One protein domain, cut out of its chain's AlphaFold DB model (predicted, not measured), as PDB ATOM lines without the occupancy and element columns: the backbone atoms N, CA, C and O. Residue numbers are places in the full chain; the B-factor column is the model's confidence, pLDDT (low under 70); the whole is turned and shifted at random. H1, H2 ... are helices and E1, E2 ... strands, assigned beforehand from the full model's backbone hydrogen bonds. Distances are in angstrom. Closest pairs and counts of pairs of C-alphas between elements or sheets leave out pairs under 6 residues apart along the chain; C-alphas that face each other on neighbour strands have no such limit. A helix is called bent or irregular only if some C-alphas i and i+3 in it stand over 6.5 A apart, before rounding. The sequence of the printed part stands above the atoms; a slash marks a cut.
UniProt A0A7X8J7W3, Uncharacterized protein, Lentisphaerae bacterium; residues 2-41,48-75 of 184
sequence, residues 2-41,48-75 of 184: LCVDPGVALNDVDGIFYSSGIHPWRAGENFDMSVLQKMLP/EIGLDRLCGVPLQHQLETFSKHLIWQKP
ATOM      1  N   LEU A   2     -27.948  23.163 -34.859       84.00
ATOM      2  CA  LEU A   2     -29.240  23.836 -34.935       84.00
ATOM      3  C   LEU A   2     -29.422  24.756 -33.721       84.00
ATOM      4  O   LEU A   2     -29.221  24.336 -32.580       84.00
ATOM      5  N   CYS A   3     -29.779  26.013 -33.978       87.25
ATOM      6  CA  CYS A   3     -30.238  26.947 -32.955       87.25
ATOM      7  C   CYS A   3     -31.758  26.815 -32.840       87.25
ATOM      8  O   CYS A   3     -32.458  26.914 -33.848       87.25
ATOM      9  N   VAL A   4     -32.262  26.561 -31.635       90.00
ATOM     10  CA  VAL A   4     -33.698  26.408 -31.381       90.00
ATOM     11  C   VAL A   4     -34.170  27.368 -30.300       90.00
ATOM     12  O   VAL A   4     -33.448  27.661 -29.342       90.00
ATOM     13  N   ASP A   5     -35.414  27.818 -30.422       87.94
ATOM     14  CA  ASP A   5     -36.046  28.623 -29.383       87.94
ATOM     15  C   ASP A   5     -36.200  27.826 -28.072       87.94
ATOM     16  O   ASP A   5     -36.478  26.618 -28.100       87.94
ATOM     17  N   PRO A   6     -36.073  28.487 -26.905       88.12
ATOM     18  CA  PRO A   6     -36.325  27.847 -25.621       88.12
ATOM     19  C   PRO A   6     -37.727  27.224 -25.548       88.12
ATOM     20  O   PRO A   6     -38.731  27.877 -25.829       88.12
ATOM     21  N   GLY A   7     -37.798  25.962 -25.118       82.00
ATOM     22  CA  GLY A   7     -39.046  25.212 -24.941       82.00
ATOM     23  C   GLY A   7     -39.473  24.374 -26.147       82.00
ATOM     24  O   GLY A   7     -40.439  23.618 -26.036       82.00
ATOM     25  N   VAL A   8     -38.757  24.452 -27.272       85.88
ATOM     26  CA  VAL A   8     -38.961  23.543 -28.405       85.88
ATOM     27  C   VAL A   8     -38.488  22.136 -28.028       85.88
ATOM     28  O   VAL A   8     -37.403  21.961 -27.473       85.88
ATOM     29  N   ALA A   9     -39.304  21.124 -28.333       82.88
ATOM     30  CA  ALA A   9     -38.919  19.728 -28.153       82.88
ATOM     31  C   ALA A   9     -37.753  19.379 -29.089       82.88
ATOM     32  O   ALA A   9     -37.826  19.604 -30.298       82.88
ATOM     33  N   LEU A  10     -36.685  18.825 -28.519       83.12
ATOM     34  CA  LEU A  10     -35.535  18.350 -29.274       83.12
ATOM     35  C   LEU A  10     -35.788  16.912 -29.720       83.12
ATOM     36  O   LEU A  10     -36.214  16.074 -28.927       83.12
ATOM     37  N   ASN A  11     -35.505  16.628 -30.987       76.50
ATOM     38  CA  ASN A  11     -35.388  15.253 -31.449       76.50
ATOM     39  C   ASN A  11     -33.935  14.840 -31.214       76.50
ATOM     40  O   ASN A  11     -33.037  15.399 -31.848       76.50
ATOM     41  N   ASP A  12     -33.699  13.897 -30.304       66.56
ATOM     42  CA  ASP A  12     -32.367  13.335 -30.062       66.56
ATOM     43  C   ASP A  12     -31.957  12.491 -31.282       66.56
ATOM     44  O   ASP A  12     -32.174  11.283 -31.353       66.56
ATOM     45  N   VAL A  13     -31.443  13.178 -32.301       75.12
ATOM     46  CA  VAL A  13     -30.897  12.591 -33.522       75.12
ATOM     47  C   VAL A  13     -29.384  12.610 -33.396       75.12
ATOM     48  O   VAL A  13     -28.782  13.675 -33.230       75.12
ATOM     49  N   ASP A  14     -28.776  11.430 -33.505       75.38
ATOM     50  CA  ASP A  14     -27.327  11.278 -33.435       75.38
ATOM     51  C   ASP A  14     -26.616  12.200 -34.435       75.38
ATOM     52  O   ASP A  14     -26.984  12.305 -35.608       75.38
ATOM     53  N   GLY A  15     -25.575  12.882 -33.954       76.50
ATOM     54  CA  GLY A  15     -24.759  13.797 -34.753       76.50
ATOM     55  C   GLY A  15     -25.306  15.223 -34.884       76.50
ATOM     56  O   GLY A  15     -24.636  16.064 -35.489       76.50
ATOM     57  N   ILE A  16     -26.473  15.541 -34.309       84.88
ATOM     58  CA  ILE A  16     -26.973  16.920 -34.257       84.88
ATOM     59  C   ILE A  16     -26.545  17.600 -32.956       84.88
ATOM     60  O   ILE A  16     -26.871  17.169 -31.856       84.88
ATOM     61  N   PHE A  17     -25.852  18.727 -33.102       88.50
ATOM     62  CA  PHE A  17     -25.512  19.624 -32.000       88.50
ATOM     63  C   PHE A  17     -26.575  20.712 -31.877       88.50
ATOM     64  O   PHE A  17     -26.871  21.393 -32.868       88.50
ATOM     65  N   TYR A  18     -27.102  20.898 -30.670       92.62
ATOM     66  CA  TYR A  18     -28.130  21.892 -30.380       92.62
ATOM     67  C   TYR A  18     -27.579  23.063 -29.575       92.62
ATOM     68  O   TYR A  18     -26.728  22.906 -28.695       92.62
ATOM     69  N   SER A  19     -28.128  24.238 -29.856       94.75
ATOM     70  CA  SER A  19     -27.989  25.419 -29.015       94.75
ATOM     71  C   SER A  19     -29.348  26.057 -28.780       94.75
ATOM     72  O   SER A  19     -30.240  25.958 -29.624       94.75
ATOM     73  N   SER A  20     -29.518  26.654 -27.606       96.06
ATOM     74  CA  SER A  20     -30.699  27.455 -27.301       96.06
ATOM     75  C   SER A  20     -30.330  28.606 -26.372       96.06
ATOM     76  O   SER A  20     -29.405  28.503 -25.561       96.06
ATOM     77  N   GLY A  21     -31.032  29.721 -26.521       96.44
ATOM     78  CA  GLY A  21     -30.768  30.976 -25.836       96.44
ATOM     79  C   GLY A  21     -31.824  32.013 -26.191       96.44
ATOM     80  O   GLY A  21     -32.620  31.817 -27.108       96.44
ATOM     81  N   ILE A  22     -31.855  33.116 -25.448       96.62
ATOM     82  CA  ILE A  22     -32.730  34.246 -25.763       96.62
ATOM     83  C   ILE A  22     -31.941  35.251 -26.603       96.62
ATOM     84  O   ILE A  22     -31.035  35.924 -26.100       96.62
ATOM     85  N   HIS A  23     -32.335  35.380 -27.868       96.88
ATOM     86  CA  HIS A  23     -31.756  36.339 -28.805       96.88
ATOM     87  C   HIS A  23     -31.954  37.793 -28.313       96.88
ATOM     88  O   HIS A  23     -33.027  38.109 -27.784       96.88
ATOM     89  N   PRO A  24     -30.993  38.725 -28.513       97.25
ATOM     90  CA  PRO A  24     -31.113  40.121 -28.062       97.25
ATOM     91  C   PRO A  24     -32.372  40.847 -28.544       97.25
ATOM     92  O   PRO A  24     -32.854  41.757 -27.873       97.25
ATOM     93  N   TRP A  25     -32.931  40.441 -29.683       96.62
ATOM     94  CA  TRP A  25     -34.164  41.012 -30.241       96.62
ATOM     95  C   TRP A  25     -35.406  40.735 -29.392       96.62
ATOM     96  O   TRP A  25     -36.396  41.447 -29.508       96.62
ATOM     97  N   ARG A  26     -35.343  39.717 -28.534       95.25
ATOM     98  CA  ARG A  26     -36.417  39.317 -27.620       95.25
ATOM     99  C   ARG A  26     -36.114  39.710 -26.176       95.25
ATOM    100  O   ARG A  26     -36.862  39.383 -25.257       95.25
ATOM    101  N   ALA A  27     -34.996  40.396 -25.925       91.00
ATOM    102  CA  ALA A  27     -34.648  40.781 -24.569       91.00
ATOM    103  C   ALA A  27     -35.674  41.786 -24.008       91.00
ATOM    104  O   ALA A  27     -36.097  42.718 -24.682       91.00
ATOM    105  N   GLY A  28     -36.091  41.588 -22.759       81.81
ATOM    106  CA  GLY A  28     -37.169  42.370 -22.141       81.81
ATOM    107  C   GLY A  28     -38.546  41.707 -22.215       81.81
ATOM    108  O   GLY A  28     -39.440  42.116 -21.478       81.81
ATOM    109  N   GLU A  29     -38.717  40.647 -23.011       89.62
ATOM    110  CA  GLU A  29     -39.804  39.694 -22.773       89.62
ATOM    111  C   GLU A  29     -39.557  38.972 -21.432       89.62
ATOM    112  O   GLU A  29     -38.417  38.649 -21.071       89.62
ATOM    113  N   ASN A  30     -40.626  38.706 -20.676       84.50
ATOM    114  CA  ASN A  30     -40.548  37.929 -19.438       84.50
ATOM    115  C   ASN A  30     -40.383  36.440 -19.764       84.50
ATOM    116  O   ASN A  30     -41.352  35.683 -19.783       84.50
ATOM    117  N   PHE A  31     -39.143  36.021 -20.010       85.75
ATOM    118  CA  PHE A  31     -38.801  34.612 -20.157       85.75
ATOM    119  C   PHE A  31     -38.547  33.943 -18.813       85.75
ATOM    120  O   PHE A  31     -37.750  34.415 -17.998       85.75
ATOM    121  N   ASP A  32     -39.166  32.780 -18.632       88.88
ATOM    122  CA  ASP A  32     -38.802  31.866 -17.565       88.88
ATOM    123  C   ASP A  32     -37.530  31.091 -17.947       88.88
ATOM    124  O   ASP A  32     -37.555  30.162 -18.757       88.88
ATOM    125  N   MET A  33     -36.406  31.460 -17.326       89.50
ATOM    126  CA  MET A  33     -35.113  30.795 -17.535       89.50
ATOM    127  C   MET A  33     -35.129  29.313 -17.127       89.50
ATOM    128  O   MET A  33     -34.258  28.559 -17.566       89.50
ATOM    129  N   SER A  34     -36.115  28.865 -16.337       90.81
ATOM    130  CA  SER A  34     -36.265  27.452 -15.969       90.81
ATOM    131  C   SER A  34     -36.506  26.554 -17.187       90.81
ATOM    132  O   SER A  34     -36.117  25.384 -17.183       90.81
ATOM    133  N   VAL A  35     -37.101  27.101 -18.254       91.38
ATOM    134  CA  VAL A  35     -37.315  26.387 -19.518       91.38
ATOM    135  C   VAL A  35     -35.975  26.046 -20.158       91.38
ATOM    136  O   VAL A  35     -35.718  24.884 -20.465       91.38
ATOM    137  N   LEU A  36     -35.086  27.034 -20.283       92.25
ATOM    138  CA  LEU A  36     -33.759  26.826 -20.853       92.25
ATOM    139  C   LEU A  36     -32.902  25.924 -19.953       92.25
ATOM    140  O   LEU A  36     -32.211  25.039 -20.453       92.25
ATOM    141  N   GLN A  37     -33.028  26.054 -18.628       92.75
ATOM    142  CA  GLN A  37     -32.345  25.182 -17.669       92.75
ATOM    143  C   GLN A  37     -32.669  23.693 -17.885       92.75
ATOM    144  O   GLN A  37     -31.769  22.860 -17.807       92.75
ATOM    145  N   LYS A  38     -33.930  23.351 -18.182       93.06
ATOM    146  CA  LYS A  38     -34.346  21.964 -18.464       93.06
ATOM    147  C   LYS A  38     -33.750  21.417 -19.759       93.06
ATOM    148  O   LYS A  38     -33.560  20.211 -19.865       93.06
ATOM    149  N   MET A  39     -33.444  22.283 -20.725       93.00
ATOM    150  CA  MET A  39     -32.844  21.885 -21.999       93.00
ATOM    151  C   MET A  39     -31.331  21.678 -21.897       93.00
ATOM    152  O   MET A  39     -30.788  20.916 -22.688       93.00
ATOM    153  N   LEU A  40     -30.648  22.304 -20.924       92.12
ATOM    154  CA  LEU A  40     -29.180  22.288 -20.805       92.12
ATOM    155  C   LEU A  40     -28.522  20.908 -20.998       92.12
ATOM    156  O   LEU A  40     -27.504  20.869 -21.688       92.12
ATOM    157  N   PRO A  41     -29.035  19.785 -20.455       91.25
ATOM    158  CA  PRO A  41     -28.410  18.476 -20.668       91.25
ATOM    159  C   PRO A  41     -28.302  18.065 -22.144       91.25
ATOM    160  O   PRO A  41     -27.379  17.345 -22.504       91.25
ATOM    161  N   GLU A  48     -28.556  31.275 -29.910       96.06
ATOM    162  CA  GLU A  48     -27.814  32.525 -30.090       96.06
ATOM    163  C   GLU A  48     -28.181  33.562 -29.008       96.06
ATOM    164  O   GLU A  48     -29.351  33.839 -28.742       96.06
ATOM    165  N   ILE A  49     -27.163  34.119 -28.346       97.44
ATOM    166  CA  ILE A  49     -27.300  35.120 -27.277       97.44
ATOM    167  C   ILE A  49     -26.351  36.277 -27.543       97.44
ATOM    168  O   ILE A  49     -25.338  36.107 -28.206       97.44
ATOM    169  N   GLY A  50     -26.599  37.453 -26.980       97.88
ATOM    170  CA  GLY A  50     -25.655  38.556 -27.118       97.88
ATOM    171  C   GLY A  50     -26.348  39.895 -27.097       97.88
ATOM    172  O   GLY A  50     -27.319  40.068 -26.365       97.88
ATOM    173  N   LEU A  51     -25.822  40.842 -27.873       98.50
ATOM    174  CA  LEU A  51     -26.265  42.232 -27.865       98.50
ATOM    175  C   LEU A  51     -26.323  42.804 -29.286       98.50
ATOM    176  O   LEU A  51     -25.412  42.605 -30.094       98.50
ATOM    177  N   ASP A  52     -27.345  43.611 -29.539       98.19
ATOM    178  CA  ASP A  52     -27.597  44.309 -30.793       98.19
ATOM    179  C   ASP A  52     -28.048  45.755 -30.530       98.19
ATOM    180  O   ASP A  52     -29.125  46.009 -29.992       98.19
ATOM    181  N   ARG A  53     -27.235  46.743 -30.928       97.12
ATOM    182  CA  ARG A  53     -27.604  48.167 -30.781       97.12
ATOM    183  C   ARG A  53     -28.707  48.631 -31.732       97.12
ATOM    184  O   ARG A  53     -29.203  49.741 -31.555       97.12
ATOM    185  N   LEU A  54     -29.014  47.866 -32.770       97.12
ATOM    186  CA  LEU A  54     -29.878  48.255 -33.881       97.12
ATOM    187  C   LEU A  54     -31.270  47.611 -33.816       97.12
ATOM    188  O   LEU A  54     -32.151  48.046 -34.550       97.12
ATOM    189  N   CYS A  55     -31.503  46.644 -32.923       95.81
ATOM    190  CA  CYS A  55     -32.775  45.914 -32.845       95.81
ATOM    191  C   CYS A  55     -33.925  46.662 -32.144       95.81
ATOM    192  O   CYS A  55     -35.029  46.138 -32.038       95.81
ATOM    193  N   GLY A  56     -33.686  47.870 -31.623       95.38
ATOM    194  CA  GLY A  56     -34.705  48.692 -30.954       95.38
ATOM    195  C   GLY A  56     -35.014  48.310 -29.500       95.38
ATOM    196  O   GLY A  56     -35.577  49.126 -28.771       95.38
ATOM    197  N   VAL A  57     -34.596  47.131 -29.032       96.88
ATOM    198  CA  VAL A  57     -34.689  46.751 -27.615       96.88
ATOM    199  C   VAL A  57     -33.688  47.566 -26.783       96.88
ATOM    200  O   VAL A  57     -32.512  47.628 -27.156       96.88
ATOM    201  N   PRO A  58     -34.078  48.148 -25.628       97.44
ATOM    202  CA  PRO A  58     -33.148  48.862 -24.758       97.44
ATOM    203  C   PRO A  58     -31.937  48.005 -24.383       97.44
ATOM    204  O   PRO A  58     -32.086  46.893 -23.875       97.44
ATOM    205  N   LEU A  59     -30.727  48.545 -24.578       97.62
ATOM    206  CA  LEU A  59     -29.485  47.807 -24.323       97.62
ATOM    207  C   LEU A  59     -29.434  47.236 -22.899       97.62
ATOM    208  O   LEU A  59     -28.939  46.135 -22.712       97.62
ATOM    209  N   GLN A  60     -29.990  47.937 -21.908       97.06
ATOM    210  CA  GLN A  60     -30.039  47.461 -20.524       97.06
ATOM    211  C   GLN A  60     -30.769  46.114 -20.382       97.06
ATOM    212  O   GLN A  60     -30.243  45.213 -19.734       97.06
ATOM    213  N   HIS A  61     -31.915  45.932 -21.047       97.31
ATOM    214  CA  HIS A  61     -32.633  44.652 -21.030       97.31
ATOM    215  C   HIS A  61     -31.818  43.549 -21.709       97.31
ATOM    216  O   HIS A  61     -31.767  42.421 -21.223       97.31
ATOM    217  N   GLN A  62     -31.140  43.876 -22.812       98.06
ATOM    218  CA  GLN A  62     -30.259  42.927 -23.490       98.06
ATOM    219  C   GLN A  62     -29.095  42.501 -22.592       98.06
ATOM    220  O   GLN A  62     -28.786  41.318 -22.523       98.06
ATOM    221  N   LEU A  63     -28.485  43.439 -21.860       97.31
ATOM    222  CA  LEU A  63     -27.392  43.159 -20.928       97.31
ATOM    223  C   LEU A  63     -27.841  42.253 -19.780       97.31
ATOM    224  O   LEU A  63     -27.141  41.297 -19.457       97.31
ATOM    225  N   GLU A  64     -29.002  42.528 -19.187       96.00
ATOM    226  CA  GLU A  64     -29.572  41.703 -18.118       96.00
ATOM    227  C   GLU A  64     -29.869  40.284 -18.603       96.00
ATOM    228  O   GLU A  64     -29.483  39.312 -17.953       96.00
ATOM    229  N   THR A  65     -30.509  40.155 -19.768       96.50
ATOM    230  CA  THR A  65     -30.779  38.857 -20.391       96.50
ATOM    231  C   THR A  65     -29.482  38.131 -20.726       96.50
ATOM    232  O   THR A  65     -29.333  36.969 -20.357       96.50
ATOM    233  N   PHE A  66     -28.508  38.798 -21.348       97.06
ATOM    234  CA  PHE A  66     -27.213  38.209 -21.686       97.06
ATOM    235  C   PHE A  66     -26.506  37.670 -20.439       97.06
ATOM    236  O   PHE A  66     -26.150  36.496 -20.406       97.06
ATOM    237  N   SER A  67     -26.409  38.465 -19.368       95.44
ATOM    238  CA  SER A  67     -25.784  38.049 -18.106       95.44
ATOM    239  C   SER A  67     -26.436  36.818 -17.468       95.44
ATOM    240  O   SER A  67     -25.723  36.013 -16.873       95.44
ATOM    241  N   LYS A  68     -27.753  36.619 -17.622       94.94
ATOM    242  CA  LYS A  68     -28.433  35.411 -17.119       94.94
ATOM    243  C   LYS A  68     -27.993  34.129 -17.834       94.94
ATOM    244  O   LYS A  68     -28.076  33.070 -17.227       94.94
ATOM    245  N   HIS A  69     -27.521  34.204 -19.079       95.56
ATOM    246  CA  HIS A  69     -27.024  33.033 -19.814       95.56
ATOM    247  C   HIS A  69     -25.594  32.650 -19.410       95.56
ATOM    248  O   HIS A  69     -25.232  31.479 -19.453       95.56
ATOM    249  N   LEU A  70     -24.787  33.627 -18.978       94.75
ATOM    250  CA  LEU A  70     -23.361  33.440 -18.671       94.75
ATOM    251  C   LEU A  70     -23.097  32.609 -17.409       94.75
ATOM    252  O   LEU A  70     -21.954  32.245 -17.144       94.75
ATOM    253  N   ILE A  71     -24.132  32.321 -16.618       92.44
ATOM    254  CA  ILE A  71     -24.018  31.495 -15.408       92.44
ATOM    255  C   ILE A  71     -23.806  30.014 -15.735       92.44
ATOM    256  O   ILE A  71     -23.378  29.239 -14.881       92.44
ATOM    257  N   TRP A  72     -24.146  29.605 -16.955       90.56
ATOM    258  CA  TRP A  72     -24.065  28.224 -17.386       90.56
ATOM    259  C   TRP A  72     -22.710  27.968 -18.046       90.56
ATOM    260  O   TRP A  72     -22.294  28.681 -18.954       90.56
ATOM    261  N   GLN A  73     -22.023  26.927 -17.585       85.75
ATOM    262  CA  GLN A  73     -20.670  26.560 -18.018       85.75
ATOM    263  C   GLN A  73     -20.696  25.776 -19.341       85.75
ATOM    264  O   GLN A  73     -20.235  24.639 -19.407       85.75
ATOM    265  N   LYS A  74     -21.296  26.353 -20.386       92.50
ATOM    266  CA  LYS A  74     -21.305  25.783 -21.741       92.50
ATOM    267  C   LYS A  74     -20.707  26.766 -22.745       92.50
ATOM    268  O   LYS A  74     -20.762  27.971 -22.504       92.50
ATOM    269  N   PRO A  75     -20.190  26.269 -23.882       95.44
ATOM    270  CA  PRO A  75     -19.784  27.115 -24.991       95.44
ATOM    271  C   PRO A  75     -20.906  28.073 -25.398       95.44
ATOM    272  O   PRO A  75     -22.085  27.716 -25.351       95.44
TER     273      PRO A  75
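Overview. This is residues 2 to 41 and 48 to 75 of the 184 residues of an uncharacterized protein of Lentisphaerae bacterium (UniProt A0A7X8J7W3). You are looking at a long, two-sided body: strands lie on one side, with the short parallel pair E1 and E2 toward one end and E3 toward the other, and two helices lie on the other side, one beyond the other along the long axis. H2 packs on E3, H1 lies at the E2 end with few contacts to it, and a wide loop round Asp 14 makes the far end. The printed part has 68 residues with two named helices and three named strands, in the order E1, E2, H1, E3, H2; the one sheet has the order E1, E2, parallel. The class is mixed, helices and strands, with under half of the residues in named elements. The whole is compact, with a radius of gyration of the C-alphas of 12.6 A, and elongated, spanning 39 by 21 by 20 A.

Along the chain. Find C-alpha 2 at (-29.240, 23.836, -34.935); here begins strand E1, residues 2 to 4. Strand E2 is residues 18 to 20. Go on to C-alpha 33 at (-35.113, 30.795, -17.535), where helix H1, residues 33 to 41, begins; it measures 14.4 A from first to last C-alpha. H1 is irregular: C-alphas 38 and 41 are 7.2 A apart, against about 5 A in a regular helix. After the cut, strand E3, residues 48 to 52, measures 11.8 A. Helix H2, residues 59 to 69, measures 15.6 A and ends at C-alpha 69, (-27.024, 33.033, -19.814).

Arrangement. Look first at E1 and E2, parallel neighbours at 31 degrees between their directions. C-alphas 3 and 19 face each other at 4.8 A, and N 4 and O 19, like N 19 and O 2, are within hydrogen-bond range at 2.9 A. From E2, the closest C-alphas to H1 are those of Ser 20 and Leu 36, 7.2 A apart. The closest C-alphas of E2 and E3 are those of Ser 20 and Glu 48, 6.5 A apart, but E3 pairs with no named strand. E3 and H2 have 11 pairs of C-alphas within 8 A, the closest being Gly 50 and Phe 66 at 5.7 A. H1 and H2 are near each other, while E1 is apart from both helices, E2 is apart from H2, and H1 is apart from E3. In the helix backbones, 4 of 5 O i to N i+4 pairs are within hydrogen-bond range in H1, and 6 of 7 in H2.

Size, cuts and confidence. The two C-alphas farthest apart are those of Asp 14 and Pro 58, at 39.0 A. Residues 42 to 47 are not printed, and C-alphas 41 and 48 are 16.9 A apart across this cut. The links from E1 to E2, 13 residues, and from E2 to H1, 12 residues, are long; that from E3 to H2, 6 residues, is short but not tight. The mean pLDDT of the printed part is 91.3; look at residue 12 for the one printed residue under 70.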